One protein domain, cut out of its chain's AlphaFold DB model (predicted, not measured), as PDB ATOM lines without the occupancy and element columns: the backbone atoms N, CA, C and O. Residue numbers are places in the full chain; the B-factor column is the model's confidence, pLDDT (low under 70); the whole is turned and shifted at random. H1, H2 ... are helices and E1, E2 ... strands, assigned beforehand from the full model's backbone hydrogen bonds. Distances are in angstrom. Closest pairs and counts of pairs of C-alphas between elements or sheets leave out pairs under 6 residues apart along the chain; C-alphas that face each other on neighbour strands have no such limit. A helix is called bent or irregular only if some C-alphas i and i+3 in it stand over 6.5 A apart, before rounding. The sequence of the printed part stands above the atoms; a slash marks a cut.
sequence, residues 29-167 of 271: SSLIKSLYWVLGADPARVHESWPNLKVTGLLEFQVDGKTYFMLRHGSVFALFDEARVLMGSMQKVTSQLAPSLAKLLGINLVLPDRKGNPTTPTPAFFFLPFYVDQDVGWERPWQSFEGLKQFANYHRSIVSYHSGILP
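Overview. This is residues 29 to 167 of the 271 residues of an uncharacterized protein of Methylobacterium sp. WL12 (UniProt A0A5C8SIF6). A twisted wall of four antiparallel strands has H1 and H3 over one face and its other face bare. On the far side of H3 from the sheet, H4 packs on H3 and H5 packs on H4, among long loops. The 139 printed residues hold five named helices and four named strands, in the order H1 H2 E1 E2 E3 E4 H3 H4 H5; the sheet's order is E1 - E2 - E3 - E4, and the class is mixed, helices and strands. The whole is compact, with a radius of gyration of the C-alphas of 15.0 A and spans of 37 by 34 by 29 A.

Arrangement. H1, residues 29 to 38, and H2, residues 50 to 53, are apart, and H2 is not on the sheet. The strands E1, residues 56 to 63, E2, 66 to 73, E3, 76 to 80, and E4, 86 to 90, form a meander, each the antiparallel neighbour of the one before, and three hairpins. Within hydrogen-bond range are N 59 and O 70 of E1 and E2, 2.8 A, N 78 and O 71 of E3 and E2, 2.8 A, and N 90 and O 77 of E4 and E3, 2.8 A. H1 is on the sheet at a height of 9.0 A, over E1 and across the strands, at 69 degrees to E1 on the local plane; its closest C-alphas to E1 are Val 38 and Gly 57, 5.8 A. H3, residues 93 to 105, is on the same face at a height of 9.6 A, over E3 and along the strands, at 19 degrees on the local plane. These helices with the sheet make two layers, helices on one face of a sheet. H4, residues 123 to 130, touches H3 at a steep tilt of 50 degrees, closest at C-alphas Ala 98 and Pro 123, 5.8 A. H5, residues 154 to 162, touches H4, closest at C-alphas Phe 125 and Ile 158, 7.3 A, at a steep tilt of 68 degrees, only just short of about perpendicular. Every O i to N i+4 pair is within hydrogen-bond range in H5, but 4 of 6 in H1, 7 of 9 in H3 and 2 of 4 in H4; H2 is too short for such a pair.

Along the chain. H1 begins at C-alpha 29, (54.855, 57.678, 45.351), and is 14.3 A long. E1 measures 22.3 A and E2 23.4 A, E3 13.4 A and E4 11.2 A. H3 is 15.5 A long; H4, 11.9 A, is irregular, with C-alphas 126 and 129 7.7 A apart. H5, 12.3 A, ends at C-alpha 162, (62.058, 56.447, 22.061).

Size, cuts and confidence. The C-alphas farthest apart are those of Ala 83 and Glu 139, 42.7 A. The printed part has no cut. Long links join H1 to H2, H3 to H4 and H4 to H5. The mean pLDDT of the printed part is 91.1, and no printed residue is under 70.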
ATOM      1  N   SER A  29      54.951  58.661  46.431       87.38
ATOM      2  CA  SER A  29      54.855  57.678  45.351       87.38
ATOM      3  C   SER A  29      53.434  57.644  44.791       87.38
ATOM      4  O   SER A  29      53.274  57.611  43.578       87.38
ATOM      5  N   SER A  30      52.411  57.763  45.644       88.38
ATOM      6  CA  SER A  30      51.006  57.866  45.226       88.38
ATOM      7  C   SER A  30      50.750  59.091  44.349       88.38
ATOM      8  O   SER A  30      50.045  58.980  43.351       88.38
ATOM      9  N   LEU A  31      51.358  60.239  44.670       90.12
ATOM     10  CA  LEU A  31      51.246  61.450  43.860       90.12
ATOM     11  C   LEU A  31      51.806  61.230  42.448       90.12
ATOM     12  O   LEU A  31      51.091  61.465  41.479       90.12
ATOM     13  N   ILE A  32      53.035  60.720  42.313       91.38
ATOM     14  CA  ILE A  32      53.642  60.480  40.989       91.38
ATOM     15  C   ILE A  32      52.881  59.400  40.212       91.38
ATOM     16  O   ILE A  32      52.576  59.578  39.034       91.38
ATOM     17  N   LYS A  33      52.505  58.308  40.883       91.94
ATOM     18  CA  LYS A  33      51.677  57.232  40.320       91.94
ATOM     19  C   LYS A  33      50.345  57.756  39.786       91.94
ATOM     20  O   LYS A  33      49.898  57.311  38.732       91.94
ATOM     21  N   SER A  34      49.734  58.726  40.472       92.12
ATOM     22  CA  SER A  34      48.456  59.306  40.054       92.12
ATOM     23  C   SER A  34      48.529  60.023  38.701       92.12
ATOM     24  O   SER A  34      47.554  59.977  37.957       92.12
ATOM     25  N   LEU A  35      49.679  60.609  38.338       94.81
ATOM     26  CA  LEU A  35      49.856  61.307  37.058       94.81
ATOM     27  C   LEU A  35      49.683  60.338  35.883       94.81
ATOM     28  O   LEU A  35      48.855  60.548  34.999       94.81
ATOM     29  N   TYR A  36      50.423  59.230  35.927       95.31
ATOM     30  CA  TYR A  36      50.365  58.176  34.916       95.31
ATOM     31  C   TYR A  36      49.033  57.432  34.943       95.31
ATOM     32  O   TYR A  36      48.463  57.142  33.891       95.31
ATOM     33  N   TRP A  37      48.484  57.204  36.139       94.94
ATOM     34  CA  TRP A  37      47.166  56.607  36.298       94.94
ATOM     35  C   TRP A  37      46.086  57.445  35.601       94.94
ATOM     36  O   TRP A  37      45.305  56.892  34.831       94.94
ATOM     37  N   VAL A  38      46.051  58.772  35.758       96.31
ATOM     38  CA  VAL A  38      45.069  59.618  35.044       96.31
ATOM     39  C   VAL A  38      45.202  59.489  33.522       96.31
ATOM     40  O   VAL A  38      44.195  59.479  32.819       96.31
ATOM     41  N   LEU A  39      46.421  59.299  33.014       96.75
ATOM     42  CA  LEU A  39      46.710  59.098  31.589       96.75
ATOM     43  C   LEU A  39      46.460  57.660  31.091       96.75
ATOM     44  O   LEU A  39      46.670  57.374  29.914       96.75
ATOM     45  N   GLY A  40      46.004  56.750  31.957       95.31
ATOM     46  CA  GLY A  40      45.693  55.360  31.606       95.31
ATOM     47  C   GLY A  40      46.893  54.412  31.613       95.31
ATOM     48  O   GLY A  40      46.818  53.326  31.036       95.31
ATOM     49  N   ALA A  41      47.992  54.812  32.251       95.75
ATOM     50  CA  ALA A  41      49.138  53.965  32.550       95.75
ATOM     51  C   ALA A  41      49.082  53.541  34.024       95.75
ATOM     52  O   ALA A  41      49.553  54.249  34.915       95.75
ATOM     53  N   ASP A  42      48.458  52.392  34.280       93.44
ATOM     54  CA  ASP A  42      48.291  51.873  35.637       93.44
ATOM     55  C   ASP A  42      49.655  51.450  36.227       93.44
ATOM     56  O   ASP A  42      50.365  50.654  35.604       93.44
ATOM     57  N   PRO A  43      50.067  51.981  37.396       91.69
ATOM     58  CA  PRO A  43      51.333  51.619  38.038       91.69
ATOM     59  C   PRO A  43      51.380  50.144  38.436       91.69
ATOM     60  O   PRO A  43      50.390  49.618  38.932       91.69
ATOM     61  N   ALA A  44      52.552  49.512  38.331       88.19
ATOM     62  CA  ALA A  44      52.746  48.088  38.637       88.19
ATOM     63  C   ALA A  44      52.389  47.693  40.077       88.19
ATOM     64  O   ALA A  44      52.092  46.532  40.355       88.19
ATOM     65  N   ARG A  45      52.460  48.651  41.004       85.44
ATOM     66  CA  ARG A  45      52.037  48.469  42.386       85.44
ATOM     67  C   ARG A  45      51.299  49.705  42.862       85.44
ATOM     68  O   ARG A  45      51.835  50.813  42.828       85.44
ATOM     69  N   VAL A  46      50.090  49.510  43.363       83.38
ATOM     70  CA  VAL A  46      49.308  50.530  44.068       83.38
ATOM     71  C   VAL A  46      48.938  50.009  45.452       83.38
ATOM     72  O   VAL A  46      48.940  48.803  45.689       83.38
ATOM     73  N   HIS A  47      48.668  50.916  46.389       80.31
ATOM     74  CA  HIS A  47      48.204  50.527  47.720       80.31
ATOM     75  C   HIS A  47      46.828  49.847  47.615       80.31
ATOM     76  O   HIS A  47      45.984  50.304  46.847       80.31
ATOM     77  N   GLU A  48      46.581  48.796  48.400       76.06
ATOM     78  CA  GLU A  48      45.370  47.957  48.297       76.06
ATOM     79  C   GLU A  48      44.061  48.729  48.504       76.06
ATOM     80  O   GLU A  48      43.020  48.361  47.965       76.06
ATOM     81  N   SER A  49      44.103  49.830  49.256       76.50
ATOM     82  CA  SER A  49      42.938  50.696  49.445       76.50
ATOM     83  C   SER A  49      42.595  51.534  48.208       76.50
ATOM     84  O   SER A  49      41.439  51.915  48.050       76.50
ATOM     85  N   TRP A  50      43.550  51.804  47.311       77.38
ATOM     86  CA  TRP A  50      43.381  52.744  46.195       77.38
ATOM     87  C   TRP A  50      42.206  52.410  45.261       77.38
ATOM     88  O   TRP A  50      41.412  53.312  44.984       77.38
ATOM     89  N   PRO A  51      42.012  51.150  44.813       74.75
ATOM     90  CA  PRO A  51      40.860  50.792  43.984       74.75
ATOM     91  C   PRO A  51      39.516  51.038  44.682       74.75
ATOM     92  O   PRO A  51      38.528  51.364  44.025       74.75
ATOM     93  N   ASN A  52      39.482  50.929  46.012       75.88
ATOM     94  CA  ASN A  52      38.261  51.081  46.794       75.88
ATOM     95  C   ASN A  52      37.882  52.549  47.008       75.88
ATOM     96  O   ASN A  52      36.704  52.831  47.181       75.88
ATOM     97  N   LEU A  53      38.839  53.484  46.933       73.44
ATOM     98  CA  LEU A  53      38.648  54.910  47.240       73.44
ATOM     99  C   LEU A  53      37.817  55.699  46.210       73.44
ATOM    100  O   LEU A  53      37.575  56.887  46.422       73.44
ATOM    101  N   LYS A  54      37.380  55.071  45.105       80.69
ATOM    102  CA  LYS A  54      36.653  55.734  43.998       80.69
ATOM    103  C   LYS A  54      37.320  57.053  43.595       80.69
ATOM    104  O   LYS A  54      36.715  58.120  43.581       80.69
ATOM    105  N   VAL A  55      38.621  56.980  43.333       84.38
ATOM    106  CA  VAL A  55      39.428  58.170  43.075       84.38
ATOM    107  C   VAL A  55      39.016  58.808  41.748       84.38
ATOM    108  O   VAL A  55      38.917  58.138  40.720       84.38
ATOM    109  N   THR A  56      38.837  60.125  41.775       92.56
ATOM    110  CA  THR A  56      38.771  60.976  40.583       92.56
ATOM    111  C   THR A  56      40.059  61.778  40.472       92.56
ATOM    112  O   THR A  56      40.436  62.480  41.418       92.56
ATOM    113  N   GLY A  57      40.728  61.694  39.326       94.75
ATOM    114  CA  GLY A  57      41.930  62.466  39.028       94.75
ATOM    115  C   GLY A  57      41.705  63.404  37.850       94.75
ATOM    116  O   GLY A  57      41.075  63.020  36.870       94.75
ATOM    117  N   LEU A  58      42.225  64.625  37.957       96.94
ATOM    118  CA  LEU A  58      42.258  65.611  36.882       96.94
ATOM    119  C   LEU A  58      43.707  66.060  36.712       96.94
ATOM    120  O   LEU A  58      44.310  66.546  37.669       96.94
ATOM    121  N   LEU A  59      44.246  65.882  35.512       97.62
ATOM    122  CA  LEU A  59      45.589  66.297  35.139       97.62
ATOM    123  C   LEU A  59      45.501  67.390  34.080       97.62
ATOM    124  O   LEU A  59      44.923  67.175  33.019       97.62
ATOM    125  N   GLU A  60      46.101  68.536  34.373       97.75
ATOM    126  CA  GLU A  60      46.387  69.596  33.408       97.75
ATOM    127  C   GLU A  60      47.811  69.391  32.881       97.75
ATOM    128  O   GLU A  60      48.738  69.197  33.669       97.75
ATOM    129  N   PHE A  61      47.981  69.375  31.561       96.75
ATOM    130  CA  PHE A  61      49.276  69.156  30.916       96.75
ATOM    131  C   PHE A  61      49.354  69.891  29.579       96.75
ATOM    132  O   PHE A  61      48.336  70.309  29.028       96.75
ATOM    133  N   GLN A  62      50.569  70.049  29.053       96.44
ATOM    134  CA  GLN A  62      50.807  70.708  27.772       96.44
ATOM    135  C   GLN A  62      51.449  69.761  26.763       96.44
ATOM    136  O   GLN A  62      52.332  68.979  27.110       96.44
ATOM    137  N   VAL A  63      51.012  69.870  25.510       96.00
ATOM    138  CA  VAL A  63      51.605  69.193  24.352       96.00
ATOM    139  C   VAL A  63      51.780  70.235  23.256       96.00
ATOM    140  O   VAL A  63      50.827  70.940  22.930       96.00
ATOM    141  N   ASP A  64      53.002  70.391  22.743       94.38
ATOM    142  CA  ASP A  64      53.355  71.387  21.718       94.38
ATOM    143  C   ASP A  64      52.852  72.813  22.029       94.38
ATOM    144  O   ASP A  64      52.349  73.533  21.166       94.38
ATOM    145  N   GLY A  65      52.949  73.213  23.302       94.69
ATOM    146  CA  GLY A  65      52.533  74.534  23.789       94.69
ATOM    147  C   GLY A  65      51.021  74.729  23.959       94.69
ATOM    148  O   GLY A  65      50.605  75.809  24.367       94.69
ATOM    149  N   LYS A  66      50.197  73.710  23.686       96.81
ATOM    150  CA  LYS A  66      48.744  73.741  23.907       96.81
ATOM    151  C   LYS A  66      48.376  73.022  25.194       96.81
ATOM    152  O   LYS A  66      48.901  71.945  25.474       96.81
ATOM    153  N   THR A  67      47.459  73.608  25.954       97.88
ATOM    154  CA  THR A  67      46.983  73.048  27.223       97.88
ATOM    155  C   THR A  67      45.858  72.043  26.993       97.88
ATOM    156  O   THR A  67      44.950  72.278  26.198       97.88
ATOM    157  N   TYR A  68      45.909  70.936  27.726       98.31
ATOM    158  CA  TYR A  68      44.915  69.871  27.723       98.31
ATOM    159  C   TYR A  68      44.587  69.443  29.149       98.31
ATOM    160  O   TYR A  68      45.402  69.572  30.067       98.31
ATOM    161  N   PHE A  69      43.398  68.868  29.315       98.38
ATOM    162  CA  PHE A  69      42.974  68.293  30.585       98.38
ATOM    163  C   PHE A  69      42.553  66.842  30.392       98.38
ATOM    164  O   PHE A  69      41.702  66.545  29.555       98.38
ATOM    165  N   MET A  70      43.116  65.938  31.191       98.19
ATOM    166  CA  MET A  70      42.680  64.548  31.273       98.19
ATOM    167  C   MET A  70      41.987  64.325  32.610       98.19
ATOM    168  O   MET A  70      42.592  64.487  33.669       98.19
ATOM    169  N   LEU A  71      40.720  63.937  32.562       97.69
ATOM    170  CA  LEU A  71      39.957  63.486  33.716       97.69
ATOM    171  C   LEU A  71      39.872  61.959  33.685       97.69
ATOM    172  O   LEU A  71      39.518  61.388  32.657       97.69
ATOM    173  N   ARG A  72      40.111  61.306  34.823       96.19
ATOM    174  CA  ARG A  72      39.815  59.885  35.027       96.19
ATOM    175  C   ARG A  72      38.912  59.704  36.240       96.19
ATOM    176  O   ARG A  72      39.241  60.168  37.332       96.19
ATOM    177  N   HIS A  73      37.818  58.976  36.054       92.69
ATOM    178  CA  HIS A  73      36.951  58.490  37.123       92.69
ATOM    179  C   HIS A  73      36.712  56.991  36.923       92.69
ATOM    180  O   HIS A  73      36.035  56.572  35.981       92.69
ATOM    181  N   GLY A  74      37.318  56.163  37.779       89.00
ATOM    182  CA  GLY A  74      37.318  54.711  37.594       89.00
ATOM    183  C   GLY A  74      37.948  54.302  36.254       89.00
ATOM    184  O   GLY A  74      39.141  54.526  36.025       89.00
ATOM    185  N   SER A  75      37.152  53.690  35.374       90.50
ATOM    186  CA  SER A  75      37.546  53.292  34.013       90.50
ATOM    187  C   SER A  75      37.181  54.315  32.931       90.50
ATOM    188  O   SER A  75      37.498  54.097  31.764       90.50
ATOM    189  N   VAL A  76      36.509  55.414  33.292       95.44
ATOM    190  CA  VAL A  76      36.108  56.466  32.354       95.44
ATOM    191  C   VAL A  76      37.199  57.526  32.282       95.44
ATOM    192  O   VAL A  76      37.634  58.046  33.310       95.44
ATOM    193  N   PHE A  77      37.592  57.869  31.063       97.94
ATOM    194  CA  PHE A  77      38.543  58.919  30.732       97.94
ATOM    195  C   PHE A  77      37.841  59.989  29.907       97.94
ATOM    196  O   PHE A  77      37.092  59.662  28.988       97.94
ATOM    197  N   ALA A  78      38.103  61.257  30.191       98.06
ATOM    198  CA  ALA A  78      37.610  62.372  29.398       98.06
ATOM    199  C   ALA A  78      38.755  63.343  29.104       98.06
ATOM    200  O   ALA A  78      39.427  63.812  30.023       98.06
ATOM    201  N   LEU A  79      38.971  63.614  27.818       98.25
ATOM    202  CA  LEU A  79      39.977  64.550  27.332       98.25
ATOM    203  C   LEU A  79      39.293  65.861  26.955       98.25
ATOM    204  O   LEU A  79      38.307  65.852  26.214       98.25
ATOM    205  N   PHE A  80      39.841  66.972  27.429       98.31
ATOM    206  CA  PHE A  80      39.366  68.316  27.135       98.31
ATOM    207  C   PHE A  80      40.483  69.163  26.532       98.31
ATOM    208  O   PHE A  80      41.662  68.959  26.842       98.31
ATOM    209  N   ASP A  81      40.096  70.119  25.696       97.38
ATOM    210  CA  ASP A  81      41.000  71.130  25.154       97.38
ATOM    211  C   ASP A  81      41.254  72.277  26.150       97.38
ATOM    212  O   ASP A  81      40.766  72.276  27.284       97.38
ATOM    213  N   GLU A  82      42.013  73.282  25.717       96.88
ATOM    214  CA  GLU A  82      42.341  74.475  26.502       96.88
ATOM    215  C   GLU A  82      41.097  75.260  26.957       96.88
ATOM    216  O   GLU A  82      41.065  75.789  28.070       96.88
ATOM    217  N   ALA A  83      40.038  75.277  26.140       96.81
ATOM    218  CA  ALA A  83      38.758  75.900  26.467       96.81
ATOM    219  C   ALA A  83      37.883  75.024  27.384       96.81
ATOM    220  O   ALA A  83      36.757  75.402  27.715       96.81
ATOM    221  N   ARG A  84      38.401  73.866  27.826       95.81
ATOM    222  CA  ARG A  84      37.704  72.846  28.623       95.81
ATOM    223  C   ARG A  84      36.490  72.259  27.906       95.81
ATOM    224  O   ARG A  84      35.561  71.770  28.552       95.81
ATOM    225  N   VAL A  85      36.497  72.276  26.577       97.38
ATOM    226  CA  VAL A  85      35.494  71.604  25.755       97.38
ATOM    227  C   VAL A  85      35.869  70.131  25.643       97.38
ATOM    228  O   VAL A  85      37.028  69.777  25.424       97.38
ATOM    229  N   LEU A  86      34.882  69.252  25.828       97.56
ATOM    230  CA  LEU A  86      35.080  67.807  25.754       97.56
ATOM    231  C   LEU A  86      35.478  67.407  24.328       97.56
ATOM    232  O   LEU A  86      34.670  67.490  23.407       97.56
ATOM    233  N   MET A  87      36.702  66.912  24.169       96.50
ATOM    234  CA  MET A  87      37.199  66.364  22.905       96.50
ATOM    235  C   MET A  87      36.776  64.906  22.719       96.50
ATOM    236  O   MET A  87      36.556  64.456  21.597       96.50
ATOM    237  N   GLY A  88      36.664  64.155  23.817       95.44
ATOM    238  CA  GLY A  88      36.227  62.766  23.779       95.44
ATOM    239  C   GLY A  88      36.102  62.135  25.159       95.44
ATOM    240  O   GLY A  88      36.782  62.531  26.105       95.44
ATOM    241  N   SER A  89      35.246  61.116  25.246       96.50
ATOM    242  CA  SER A  89      35.093  60.245  26.411       96.50
ATOM    243  C   SER A  89      35.402  58.803  26.013       96.50
ATOM    244  O   SER A  89      34.951  58.328  24.970       96.50
ATOM    245  N   MET A  90      36.212  58.121  26.815       97.31
ATOM    246  CA  MET A  90      36.764  56.800  26.526       97.31
ATOM    247  C   MET A  90      36.586  55.899  27.746       97.31
ATOM    248  O   MET A  90      36.780  56.327  28.878       97.31
ATOM    249  N   GLN A  91      36.248  54.633  27.522       94.69
ATOM    250  CA  GLN A  91      36.182  53.614  28.581       94.69
ATOM    251  C   GLN A  91      37.169  52.472  28.346       94.69
ATOM    252  O   GLN A  91      37.638  51.831  29.284       94.69
ATOM    253  N   LYS A  92      37.492  52.189  27.078       94.81
ATOM    254  CA  LYS A  92      38.412  51.110  26.711       94.81
ATOM    255  C   LYS A  92      39.814  51.666  26.497       94.81
ATOM    256  O   LYS A  92      40.051  52.392  25.530       94.81
ATOM    257  N   VAL A  93      40.753  51.267  27.356       93.81
ATOM    258  CA  VAL A  93      42.144  51.742  27.296       93.81
ATOM    259  C   VAL A  93      42.781  51.418  25.941       93.81
ATOM    260  O   VAL A  93      43.253  52.319  25.260       93.81
ATOM    261  N   THR A  94      42.735  50.160  25.500       91.88
ATOM    262  CA  THR A  94      43.429  49.722  24.276       91.88
ATOM    263  C   THR A  94      42.819  50.273  22.988       91.88
ATOM    264  O   THR A  94      43.554  50.671  22.095       91.88
ATOM    265  N   SER A  95      41.488  50.285  22.857       92.69
ATOM    266  CA  SER A  95      40.834  50.598  21.577       92.69
ATOM    267  C   SER A  95      40.343  52.041  21.450       92.69
ATOM    268  O   SER A  95      39.935  52.428  20.362       92.69
ATOM    269  N   GLN A  96      40.324  52.823  22.536       95.75
ATOM    270  CA  GLN A  96      39.825  54.205  22.521       95.75
ATOM    271  C   GLN A  96      40.851  55.189  23.088       95.75
ATOM    272  O   GLN A  96      41.250  56.117  22.385       95.75
ATOM    273  N   LEU A  97      41.310  54.979  24.328       96.69
ATOM    274  CA  LEU A  97      42.251  55.903  24.972       96.69
ATOM    275  C   LEU A  97      43.618  55.885  24.289       96.69
ATOM    276  O   LEU A  97      44.147  56.943  23.969       96.69
ATOM    277  N   ALA A  98      44.174  54.697  24.035       96.06
ATOM    278  CA  ALA A  98      45.511  54.560  23.476       96.06
ATOM    279  C   ALA A  98      45.648  55.222  22.094       96.06
ATOM    280  O   ALA A  98      46.556  56.035  21.952       96.06
ATOM    281  N   PRO A  99      44.746  55.005  21.109       95.31
ATOM    282  CA  PRO A  99      44.822  55.709  19.828       95.31
ATOM    283  C   PRO A  99      44.624  57.225  19.958       95.31
ATOM    284  O   PRO A  99      45.300  57.994  19.280       95.31
ATOM    285  N   SER A 100      43.720  57.665  20.842       95.94
ATOM    286  CA  SER A 100      43.445  59.094  21.049       95.94
ATOM    287  C   SER A 100      44.650  59.816  21.653       95.94
ATOM    288  O   SER A 100      45.046  60.876  21.171       95.94
ATOM    289  N   LEU A 101      45.263  59.220  22.678       96.38
ATOM    290  CA  LEU A 101      46.440  59.767  23.342       96.38
ATOM    291  C   LEU A 101      47.688  59.651  22.460       96.38
ATOM    292  O   LEU A 101      48.486  60.578  22.427       96.38
ATOM    293  N   ALA A 102      47.829  58.565  21.694       95.44
ATOM    294  CA  ALA A 102      48.901  58.421  20.714       95.44
ATOM    295  C   ALA A 102      48.843  59.536  19.664       95.44
ATOM    296  O   ALA A 102      49.845  60.199  19.423       95.44
ATOM    297  N   LYS A 103      47.655  59.813  19.111       95.12
ATOM    298  CA  LYS A 103      47.453  60.923  18.174       95.12
ATOM    299  C   LYS A 103      47.795  62.274  18.804       95.12
ATOM    300  O   LYS A 103      48.420  63.096  18.145       95.12
ATOM    301  N   LEU A 104      47.382  62.501  20.054       95.81
ATOM    302  CA  LEU A 104      47.667  63.744  20.772       95.81
ATOM    303  C   LEU A 104      49.172  63.945  20.989       95.81
ATOM    304  O   LEU A 104      49.664  65.043  20.786       95.81
ATOM    305  N   LEU A 105      49.884  62.890  21.389       94.38
ATOM    306  CA  LEU A 105      51.312  62.925  21.716       94.38
ATOM    307  C   LEU A 105      52.233  62.718  20.499       94.38
ATOM    308  O   LEU A 105      53.446  62.642  20.672       94.38
ATOM    309  N   GLY A 106      51.681  62.560  19.290       92.50
ATOM    310  CA  GLY A 106      52.465  62.254  18.090       92.50
ATOM    311  C   GLY A 106      53.162  60.889  18.143       92.50
ATOM    312  O   GLY A 106      54.246  60.724  17.593       92.50
ATOM    313  N   ILE A 107      52.575  59.907  18.831       92.19
ATOM    314  CA  ILE A 107      53.149  58.569  18.979       92.19
ATOM    315  C   ILE A 107      52.677  57.660  17.838       92.19
ATOM    316  O   ILE A 107      51.512  57.270  17.783       92.19
ATOM    317  N   ASN A 108      53.611  57.250  16.982       90.06
ATOM    318  CA  ASN A 108      53.398  56.347  15.847       90.06
ATOM    319  C   ASN A 108      53.856  54.902  16.130       90.06
ATOM    320  O   ASN A 108      54.009  54.080  15.226       90.06
ATOM    321  N   LEU A 109      54.081  54.572  17.403       91.19
ATOM    322  CA  LEU A 109      54.492  53.243  17.836       91.19
ATOM    323  C   LEU A 109      53.380  52.211  17.593       91.19
ATOM    324  O   LEU A 109      52.287  52.301  18.152       91.19
ATOM    325  N   VAL A 110      53.706  51.161  16.837       90.75
ATOM    326  CA  VAL A 110      52.833  50.002  16.612       90.75
ATOM    327  C   VAL A 110      53.562  48.725  17.007       90.75
ATOM    328  O   VAL A 110      54.713  48.507  16.621       90.75
ATOM    329  N   LEU A 111      52.889  47.868  17.777       90.38
ATOM    330  CA  LEU A 111      53.413  46.574  18.209       90.38
ATOM    331  C   LEU A 111      52.491  45.437  17.744       90.38
ATOM    332  O   LEU A 111      51.270  45.594  17.767       90.38
ATOM    333  N   PRO A 112      53.042  44.281  17.332       87.75
ATOM    334  CA  PRO A 112      52.232  43.114  17.009       87.75
ATOM    335  C   PRO A 112      51.682  42.499  18.296       87.75
ATOM    336  O   PRO A 112      52.454  42.119  19.180       87.75
ATOM    337  N   ASP A 113      50.359  42.394  18.408       87.94
ATOM    338  CA  ASP A 113      49.714  41.690  19.515       87.94
ATOM    339  C   ASP A 113      50.040  40.180  19.491       87.94
ATOM    340  O   ASP A 113      50.743  39.669  18.616       87.94
ATOM    341  N   ARG A 114      49.517  39.418  20.456       83.88
ATOM    342  CA  ARG A 114      49.753  37.962  20.516       83.88
ATOM    343  C   ARG A 114      49.163  37.175  19.342       83.88
ATOM    344  O   ARG A 114      49.574  36.041  19.128       83.88
ATOM    345  N   LYS A 115      48.197  37.744  18.619       82.69
ATOM    346  CA  LYS A 115      47.637  37.179  17.386       82.69
ATOM    347  C   LYS A 115      48.420  37.633  16.150       82.69
ATOM    348  O   LYS A 115      48.106  37.211  15.046       82.69
ATOM    349  N   GLY A 116      49.439  38.470  16.337       81.19
ATOM    350  CA  GLY A 116      50.218  39.062  15.267       81.19
ATOM    351  C   GLY A 116      49.544  40.266  14.620       81.19
ATOM    352  O   GLY A 116      50.035  40.707  13.595       81.19
ATOM    353  N   ASN A 117      48.469  40.828  15.168       86.56
ATOM    354  CA  ASN A 117      47.842  42.015  14.595       86.56
ATOM    355  C   ASN A 117      48.598  43.285  15.007       86.56
ATOM    356  O   ASN A 117      48.884  43.462  16.199       86.56
ATOM    357  N   PRO A 118      48.889  44.204  14.071       88.88
ATOM    358  CA  PRO A 118      49.462  45.500  14.414       88.88
ATOM    359  C   PRO A 118      48.490  46.279  15.307       88.88
ATOM    360  O   PRO A 118      47.346  46.523  14.934       88.88
ATOM    361  N   THR A 119      48.935  46.647  16.508       90.94
ATOM    362  CA  THR A 119      48.102  47.299  17.524       90.94
ATOM    363  C   THR A 119      48.849  48.469  18.160       90.94
ATOM    364  O   THR A 119      50.024  48.347  18.518       90.94
ATOM    365  N   THR A 120      48.166  49.601  18.345       92.88
ATOM    366  CA  THR A 120      48.689  50.724  19.136       92.88
ATOM    367  C   THR A 120      48.790  50.291  20.604       92.88
ATOM    368  O   THR A 120      47.785  49.863  21.184       92.88
ATOM    369  N   PRO A 121      49.979  50.349  21.224       94.00
ATOM    370  CA  PRO A 121      50.137  49.912  22.599       94.00
ATOM    371  C   PRO A 121      49.459  50.876  23.575       94.00
ATOM    372  O   PRO A 121      49.219  52.037  23.257       94.00
ATOM    373  N   THR A 122      49.122  50.387  24.768       95.44
ATOM    374  CA  THR A 122      48.465  51.198  25.806       95.44
ATOM    375  C   THR A 122      49.377  52.317  26.329       95.44
ATOM    376  O   THR A 122      50.599  52.224  26.182       95.44
ATOM    377  N   PRO A 123      48.826  53.345  27.009       96.25
ATOM    378  CA  PRO A 123      49.622  54.450  27.550       96.25
ATOM    379  C   PRO A 123      50.791  54.022  28.448       96.25
ATOM    380  O   PRO A 123      51.814  54.699  28.486       96.25
ATOM    381  N   ALA A 124      50.691  52.862  29.108       95.62
ATOM    382  CA  ALA A 124      51.788  52.259  29.870       95.62
ATOM    383  C   ALA A 124      53.096  52.146  29.066       95.62
ATOM    384  O   ALA A 124      54.176  52.346  29.614       95.62
ATOM    385  N   PHE A 125      53.015  51.866  27.763       95.25
ATOM    386  CA  PHE A 125      54.187  51.755  26.895       95.25
ATOM    387  C   PHE A 125      54.754  53.113  26.476       95.25
ATOM    388  O   PHE A 125      55.957  53.202  26.254       95.25
ATOM    389  N   PHE A 126      53.924  54.160  26.402       94.88
ATOM    390  CA  PHE A 126      54.357  55.515  26.035       94.88
ATOM    391  C   PHE A 126      55.260  56.120  27.112       94.88
ATOM    392  O   PHE A 126      56.232  56.806  26.809       94.88
ATOM    393  N   PHE A 127      54.931  55.847  28.376       94.25
ATOM    394  CA  PHE A 127      55.616  56.427  29.530       94.25
ATOM    395  C   PHE A 127      56.707  55.531  30.114       94.25
ATOM    396  O   PHE A 127      57.428  55.949  31.019       94.25
ATOM    397  N   LEU A 128      56.850  54.302  29.607       93.12
ATOM    398  CA  LEU A 128      57.746  53.293  30.166       93.12
ATOM    399  C   LEU A 128      59.215  53.746  30.301       93.12
ATOM    400  O   LEU A 128      59.805  53.452  31.338       93.12
ATOM    401  N   PRO A 129      59.817  54.467  29.331       91.75
ATOM    402  CA  PRO A 129      61.190  54.960  29.476       91.75
ATOM    403  C   PRO A 129      61.336  56.114  30.478       91.75
ATOM    404  O   PRO A 129      62.446  56.399  30.920       91.75
ATOM    405  N   PHE A 130      60.241  56.804  30.804       90.94
ATOM    406  CA  PHE A 130      60.255  58.071  31.542       90.94
ATOM    407  C   PHE A 130      59.870  57.914  33.017       90.94
ATOM    408  O   PHE A 130      59.881  58.888  33.769       90.94
ATOM    409  N   TYR A 131      59.545  56.692  33.449       91.31
ATOM    410  CA  TYR A 131      59.162  56.409  34.823       91.31
ATOM    411  C   TYR A 131      59.759  55.105  35.347       91.31
ATOM    412  O   TYR A 131      59.537  54.019  34.804       91.31
ATOM    413  N   VAL A 132      60.455  55.208  36.477       89.56
ATOM    414  CA  VAL A 132      60.944  54.066  37.254       89.56
ATOM    415  C   VAL A 132      60.161  54.019  38.561       89.56
ATOM    416  O   VAL A 132      60.249  54.934  39.379       89.56
ATOM    417  N   ASP A 133      59.370  52.964  38.739       86.50
ATOM    418  CA  ASP A 133      58.624  52.754  39.977       86.50
ATOM    419  C   ASP A 133      59.570  52.452  41.150       86.50
ATOM    420  O   ASP A 133      60.542  51.712  41.005       86.50
ATOM    421  N   GLN A 134      59.275  53.002  42.329       81.12
ATOM    422  CA  GLN A 134      60.121  52.812  43.509       81.12
ATOM    423  C   GLN A 134      60.054  51.378  44.056       81.12
ATOM    424  O   GLN A 134      61.055  50.894  44.578       81.12
ATOM    425  N   ASP A 135      58.898  50.714  43.956       79.75
ATOM    426  CA  ASP A 135      58.677  49.403  44.570       79.75
ATOM    427  C   ASP A 135      59.249  48.274  43.709       79.75
ATOM    428  O   ASP A 135      59.785  47.304  44.238       79.75
ATOM    429  N   VAL A 136      59.112  48.382  42.384       80.50
ATOM    430  CA  VAL A 136      59.451  47.301  41.439       80.50
ATOM    431  C   VAL A 136      60.552  47.701  40.454       80.50
ATOM    432  O   VAL A 136      61.307  46.846  39.988       80.50
ATOM    433  N   GLY A 137      60.681  48.990  40.134       74.38
ATOM    434  CA  GLY A 137      61.516  49.470  39.029       74.38
ATOM    435  C   GLY A 137      63.021  49.253  39.214       74.38
ATOM    436  O   GLY A 137      63.727  49.119  38.216       74.38
ATOM    437  N   TRP A 138      63.505  49.159  40.458       74.56
ATOM    438  CA  TRP A 138      64.920  48.899  40.759       74.56
ATOM    439  C   TRP A 138      65.317  47.428  40.597       74.56
ATOM    440  O   TRP A 138      66.417  47.140  40.134       74.56
ATOM    441  N   GLU A 139      64.427  46.496  40.943       77.31
ATOM    442  CA  GLU A 139      64.672  45.058  40.767       77.31
ATOM    443  C   GLU A 139      64.363  44.603  39.339       77.31
ATOM    444  O   GLU A 139      65.009  43.702  38.800       77.31
ATOM    445  N   ARG A 140      63.344  45.212  38.723       80.88
ATOM    446  CA  ARG A 140      62.842  44.853  37.397       80.88
ATOM    447  C   ARG A 140      62.694  46.108  36.540       80.88
ATOM    448  O   ARG A 140      61.592  46.654  36.420       80.88
ATOM    449  N   PRO A 141      63.789  46.548  35.901       81.12
ATOM    450  CA  PRO A 141      63.740  47.637  34.940       81.12
ATOM    451  C   PRO A 141      62.676  47.366  33.872       81.12
ATOM    452  O   PRO A 141      62.462  46.216  33.479       81.12
ATOM    453  N   TRP A 142      62.023  48.426  33.389       85.75
ATOM    454  CA  TRP A 142      60.963  48.347  32.374       85.75
ATOM    455  C   TRP A 142      59.687  47.616  32.820       85.75
ATOM    456  O   TRP A 142      58.935  47.144  31.970       85.75
ATOM    457  N   GLN A 143      59.424  47.524  34.128       89.38
ATOM    458  CA  GLN A 143      58.201  46.928  34.687       89.38
ATOM    459  C   GLN A 143      57.471  47.869  35.657       89.38
ATOM    460  O   GLN A 143      56.817  47.415  36.590       89.38
ATOM    461  N   SER A 144      57.566  49.184  35.436       91.56
ATOM    462  CA  SER A 144      56.935  50.208  36.287       91.56
ATOM    463  C   SER A 144      55.404  50.270  36.168       91.56
ATOM    464  O   SER A 144      54.752  50.881  37.015       91.56
ATOM    465  N   PHE A 145      54.822  49.648  35.137       94.00
ATOM    466  CA  PHE A 145      53.387  49.676  34.835       94.00
ATOM    467  C   PHE A 145      52.788  48.268  34.702       94.00
ATOM    468  O   PHE A 145      53.482  47.302  34.375       94.00
ATOM    469  N   GLU A 146      51.478  48.160  34.914       91.94
ATOM    470  CA  GLU A 146      50.694  46.959  34.631       91.94
ATOM    471  C   GLU A 146      50.387  46.802  33.130       91.94
ATOM    472  O   GLU A 146      50.634  47.681  32.305       91.94
ATOM    473  N   GLY A 147      49.866  45.635  32.739       89.00
ATOM    474  CA  GLY A 147      49.417  45.385  31.363       89.00
ATOM    475  C   GLY A 147      50.531  45.164  30.331       89.00
ATOM    476  O   GLY A 147      50.239  44.820  29.187       89.00
ATOM    477  N   LEU A 148      51.809  45.243  30.721       90.88
ATOM    478  CA  LEU A 148      52.946  45.112  29.795       90.88
ATOM    479  C   LEU A 148      53.043  43.742  29.102       90.88
ATOM    480  O   LEU A 148      53.609  43.614  28.018       90.88
ATOM    481  N   LYS A 149      52.430  42.703  29.685       89.12
ATOM    482  CA  LYS A 149      52.354  41.354  29.094       89.12
ATOM    483  C   LYS A 149      51.481  41.285  27.832       89.12
ATOM    484  O   LYS A 149      51.410  40.210  27.226       89.12
ATOM    485  N   GLN A 150      50.811  42.377  27.449       86.38
ATOM    486  CA  GLN A 150      50.042  42.482  26.205       86.38
ATOM    487  C   GLN A 150      50.897  42.146  24.976       86.38
ATOM    488  O   GLN A 150      50.415  41.470  24.069       86.38
ATOM    489  N   PHE A 151      52.170  42.547  24.981       90.31
ATOM    490  CA  PHE A 151      53.104  42.313  23.884       90.31
ATOM    491  C   PHE A 151      54.274  41.443  24.345       90.31
ATOM    492  O   PHE A 151      54.733  41.538  25.483       90.31
ATOM    493  N   ALA A 152      54.772  40.583  23.459       85.69
ATOM    494  CA  ALA A 152      55.995  39.827  23.702       85.69
ATOM    495  C   ALA A 152      57.216  40.652  23.269       85.69
ATOM    496  O   ALA A 152      57.164  41.351  22.259       85.69
ATOM    497  N   ASN A 153      58.324  40.548  24.010       84.12
ATOM    498  CA  ASN A 153      59.617  41.146  23.646       84.12
ATOM    499  C   ASN A 153      59.556  42.652  23.306       84.12
ATOM    500  O   ASN A 153      60.297  43.136  22.450       84.12
ATOM    501  N   TYR A 154      58.682  43.404  23.983       89.94
ATOM    502  CA  TYR A 154      58.434  44.817  23.681       89.94
ATOM    503  C   TYR A 154      59.651  45.716  23.937       89.94
ATOM    504  O   TYR A 154      59.801  46.718  23.243       89.94
ATOM    505  N   HIS A 155      60.544  45.357  24.871       89.31
ATOM    506  CA  HIS A 155      61.676  46.195  25.301       89.31
ATOM    507  C   HIS A 155      62.486  46.766  24.134       89.31
ATOM    508  O   HIS A 155      62.696  47.973  24.067       89.31
ATOM    509  N   ARG A 156      62.889  45.922  23.174       89.00
ATOM    510  CA  ARG A 156      63.691  46.366  22.024       89.00
ATOM    511  C   ARG A 156      62.936  47.377  21.166       89.00
ATOM    512  O   ARG A 156      63.530  48.360  20.734       89.00
ATOM    513  N   SER A 157      61.645  47.149  20.933       89.62
ATOM    514  CA  SER A 157      60.807  48.049  20.138       89.62
ATOM    515  C   SER A 157      60.586  49.389  20.839       89.62
ATOM    516  O   SER A 157      60.655  50.412  20.170       89.62
ATOM    517  N   ILE A 158      60.374  49.391  22.162       91.88
ATOM    518  CA  ILE A 158      60.215  50.616  22.964       91.88
ATOM    519  C   ILE A 158      61.510  51.425  22.976       91.88
ATOM    520  O   ILE A 158      61.496  52.612  22.665       91.88
ATOM    521  N   VAL A 159      62.642  50.779  23.274       92.00
ATOM    522  CA  VAL A 159      63.948  51.449  23.293       92.00
ATOM    523  C   VAL A 159      64.269  52.031  21.921       92.00
ATOM    524  O   VAL A 159      64.633  53.198  21.839       92.00
ATOM    525  N   SER A 160      64.090  51.263  20.842       92.25
ATOM    526  CA  SER A 160      64.400  51.732  19.481       92.25
ATOM    527  C   SER A 160      63.518  52.906  19.047       92.25
ATOM    528  O   SER A 160      64.007  53.790  18.351       92.25
ATOM    529  N   TYR A 161      62.255  52.929  19.490       93.31
ATOM    530  CA  TYR A 161      61.311  54.007  19.198       93.31
ATOM    531  C   TYR A 161      61.711  55.293  19.925       93.31
ATOM    532  O   TYR A 161      62.001  56.306  19.299       93.31
ATOM    533  N   HIS A 162      61.810  55.246  21.257       91.69
ATOM    534  CA  HIS A 162      62.058  56.447  22.061       91.69
ATOM    535  C   HIS A 162      63.492  56.981  21.957       91.69
ATOM    536  O   HIS A 162      63.723  58.148  22.253       91.69
ATOM    537  N   SER A 163      64.454  56.154  21.537       91.88
ATOM    538  CA  SER A 163      65.813  56.616  21.213       91.88
ATOM    539  C   SER A 163      65.937  57.214  19.809       91.88
ATOM    540  O   SER A 163      66.983  57.774  19.492       91.88
ATOM    541  N   GLY A 164      64.915  57.074  18.955       90.56
ATOM    542  CA  GLY A 164      64.965  57.514  17.561       90.56
ATOM    543  C   GLY A 164      65.860  56.660  16.657       90.56
ATOM    544  O   GLY A 164      66.138  57.062  15.531       90.56
ATOM    545  N   ILE A 165      66.313  55.481  17.111       92.62
ATOM    546  CA  ILE A 165      67.094  54.543  16.282       92.62
ATOM    547  C   ILE A 165      66.277  54.088  15.068       92.62
ATOM    548  O   ILE A 165      66.828  53.902  13.983       92.62
ATOM    549  N   LEU A 166      64.971  53.880  15.256       91.00
ATOM    550  CA  LEU A 166      64.040  53.532  14.187       91.00
ATOM    551  C   LEU A 166      63.030  54.673  14.007       91.00
ATOM    552  O   LEU A 166      62.364  55.021  14.983       91.00
ATOM    553  N   PRO A 167      62.894  55.238  12.794       88.88
ATOM    554  CA  PRO A 167      61.967  56.336  12.538       88.88
ATOM    555  C   PRO A 167      60.512  55.853  12.506       88.88
ATOM    556  O   PRO A 167      60.242  54.670  12.290       88.88
TER     557      PRO A 167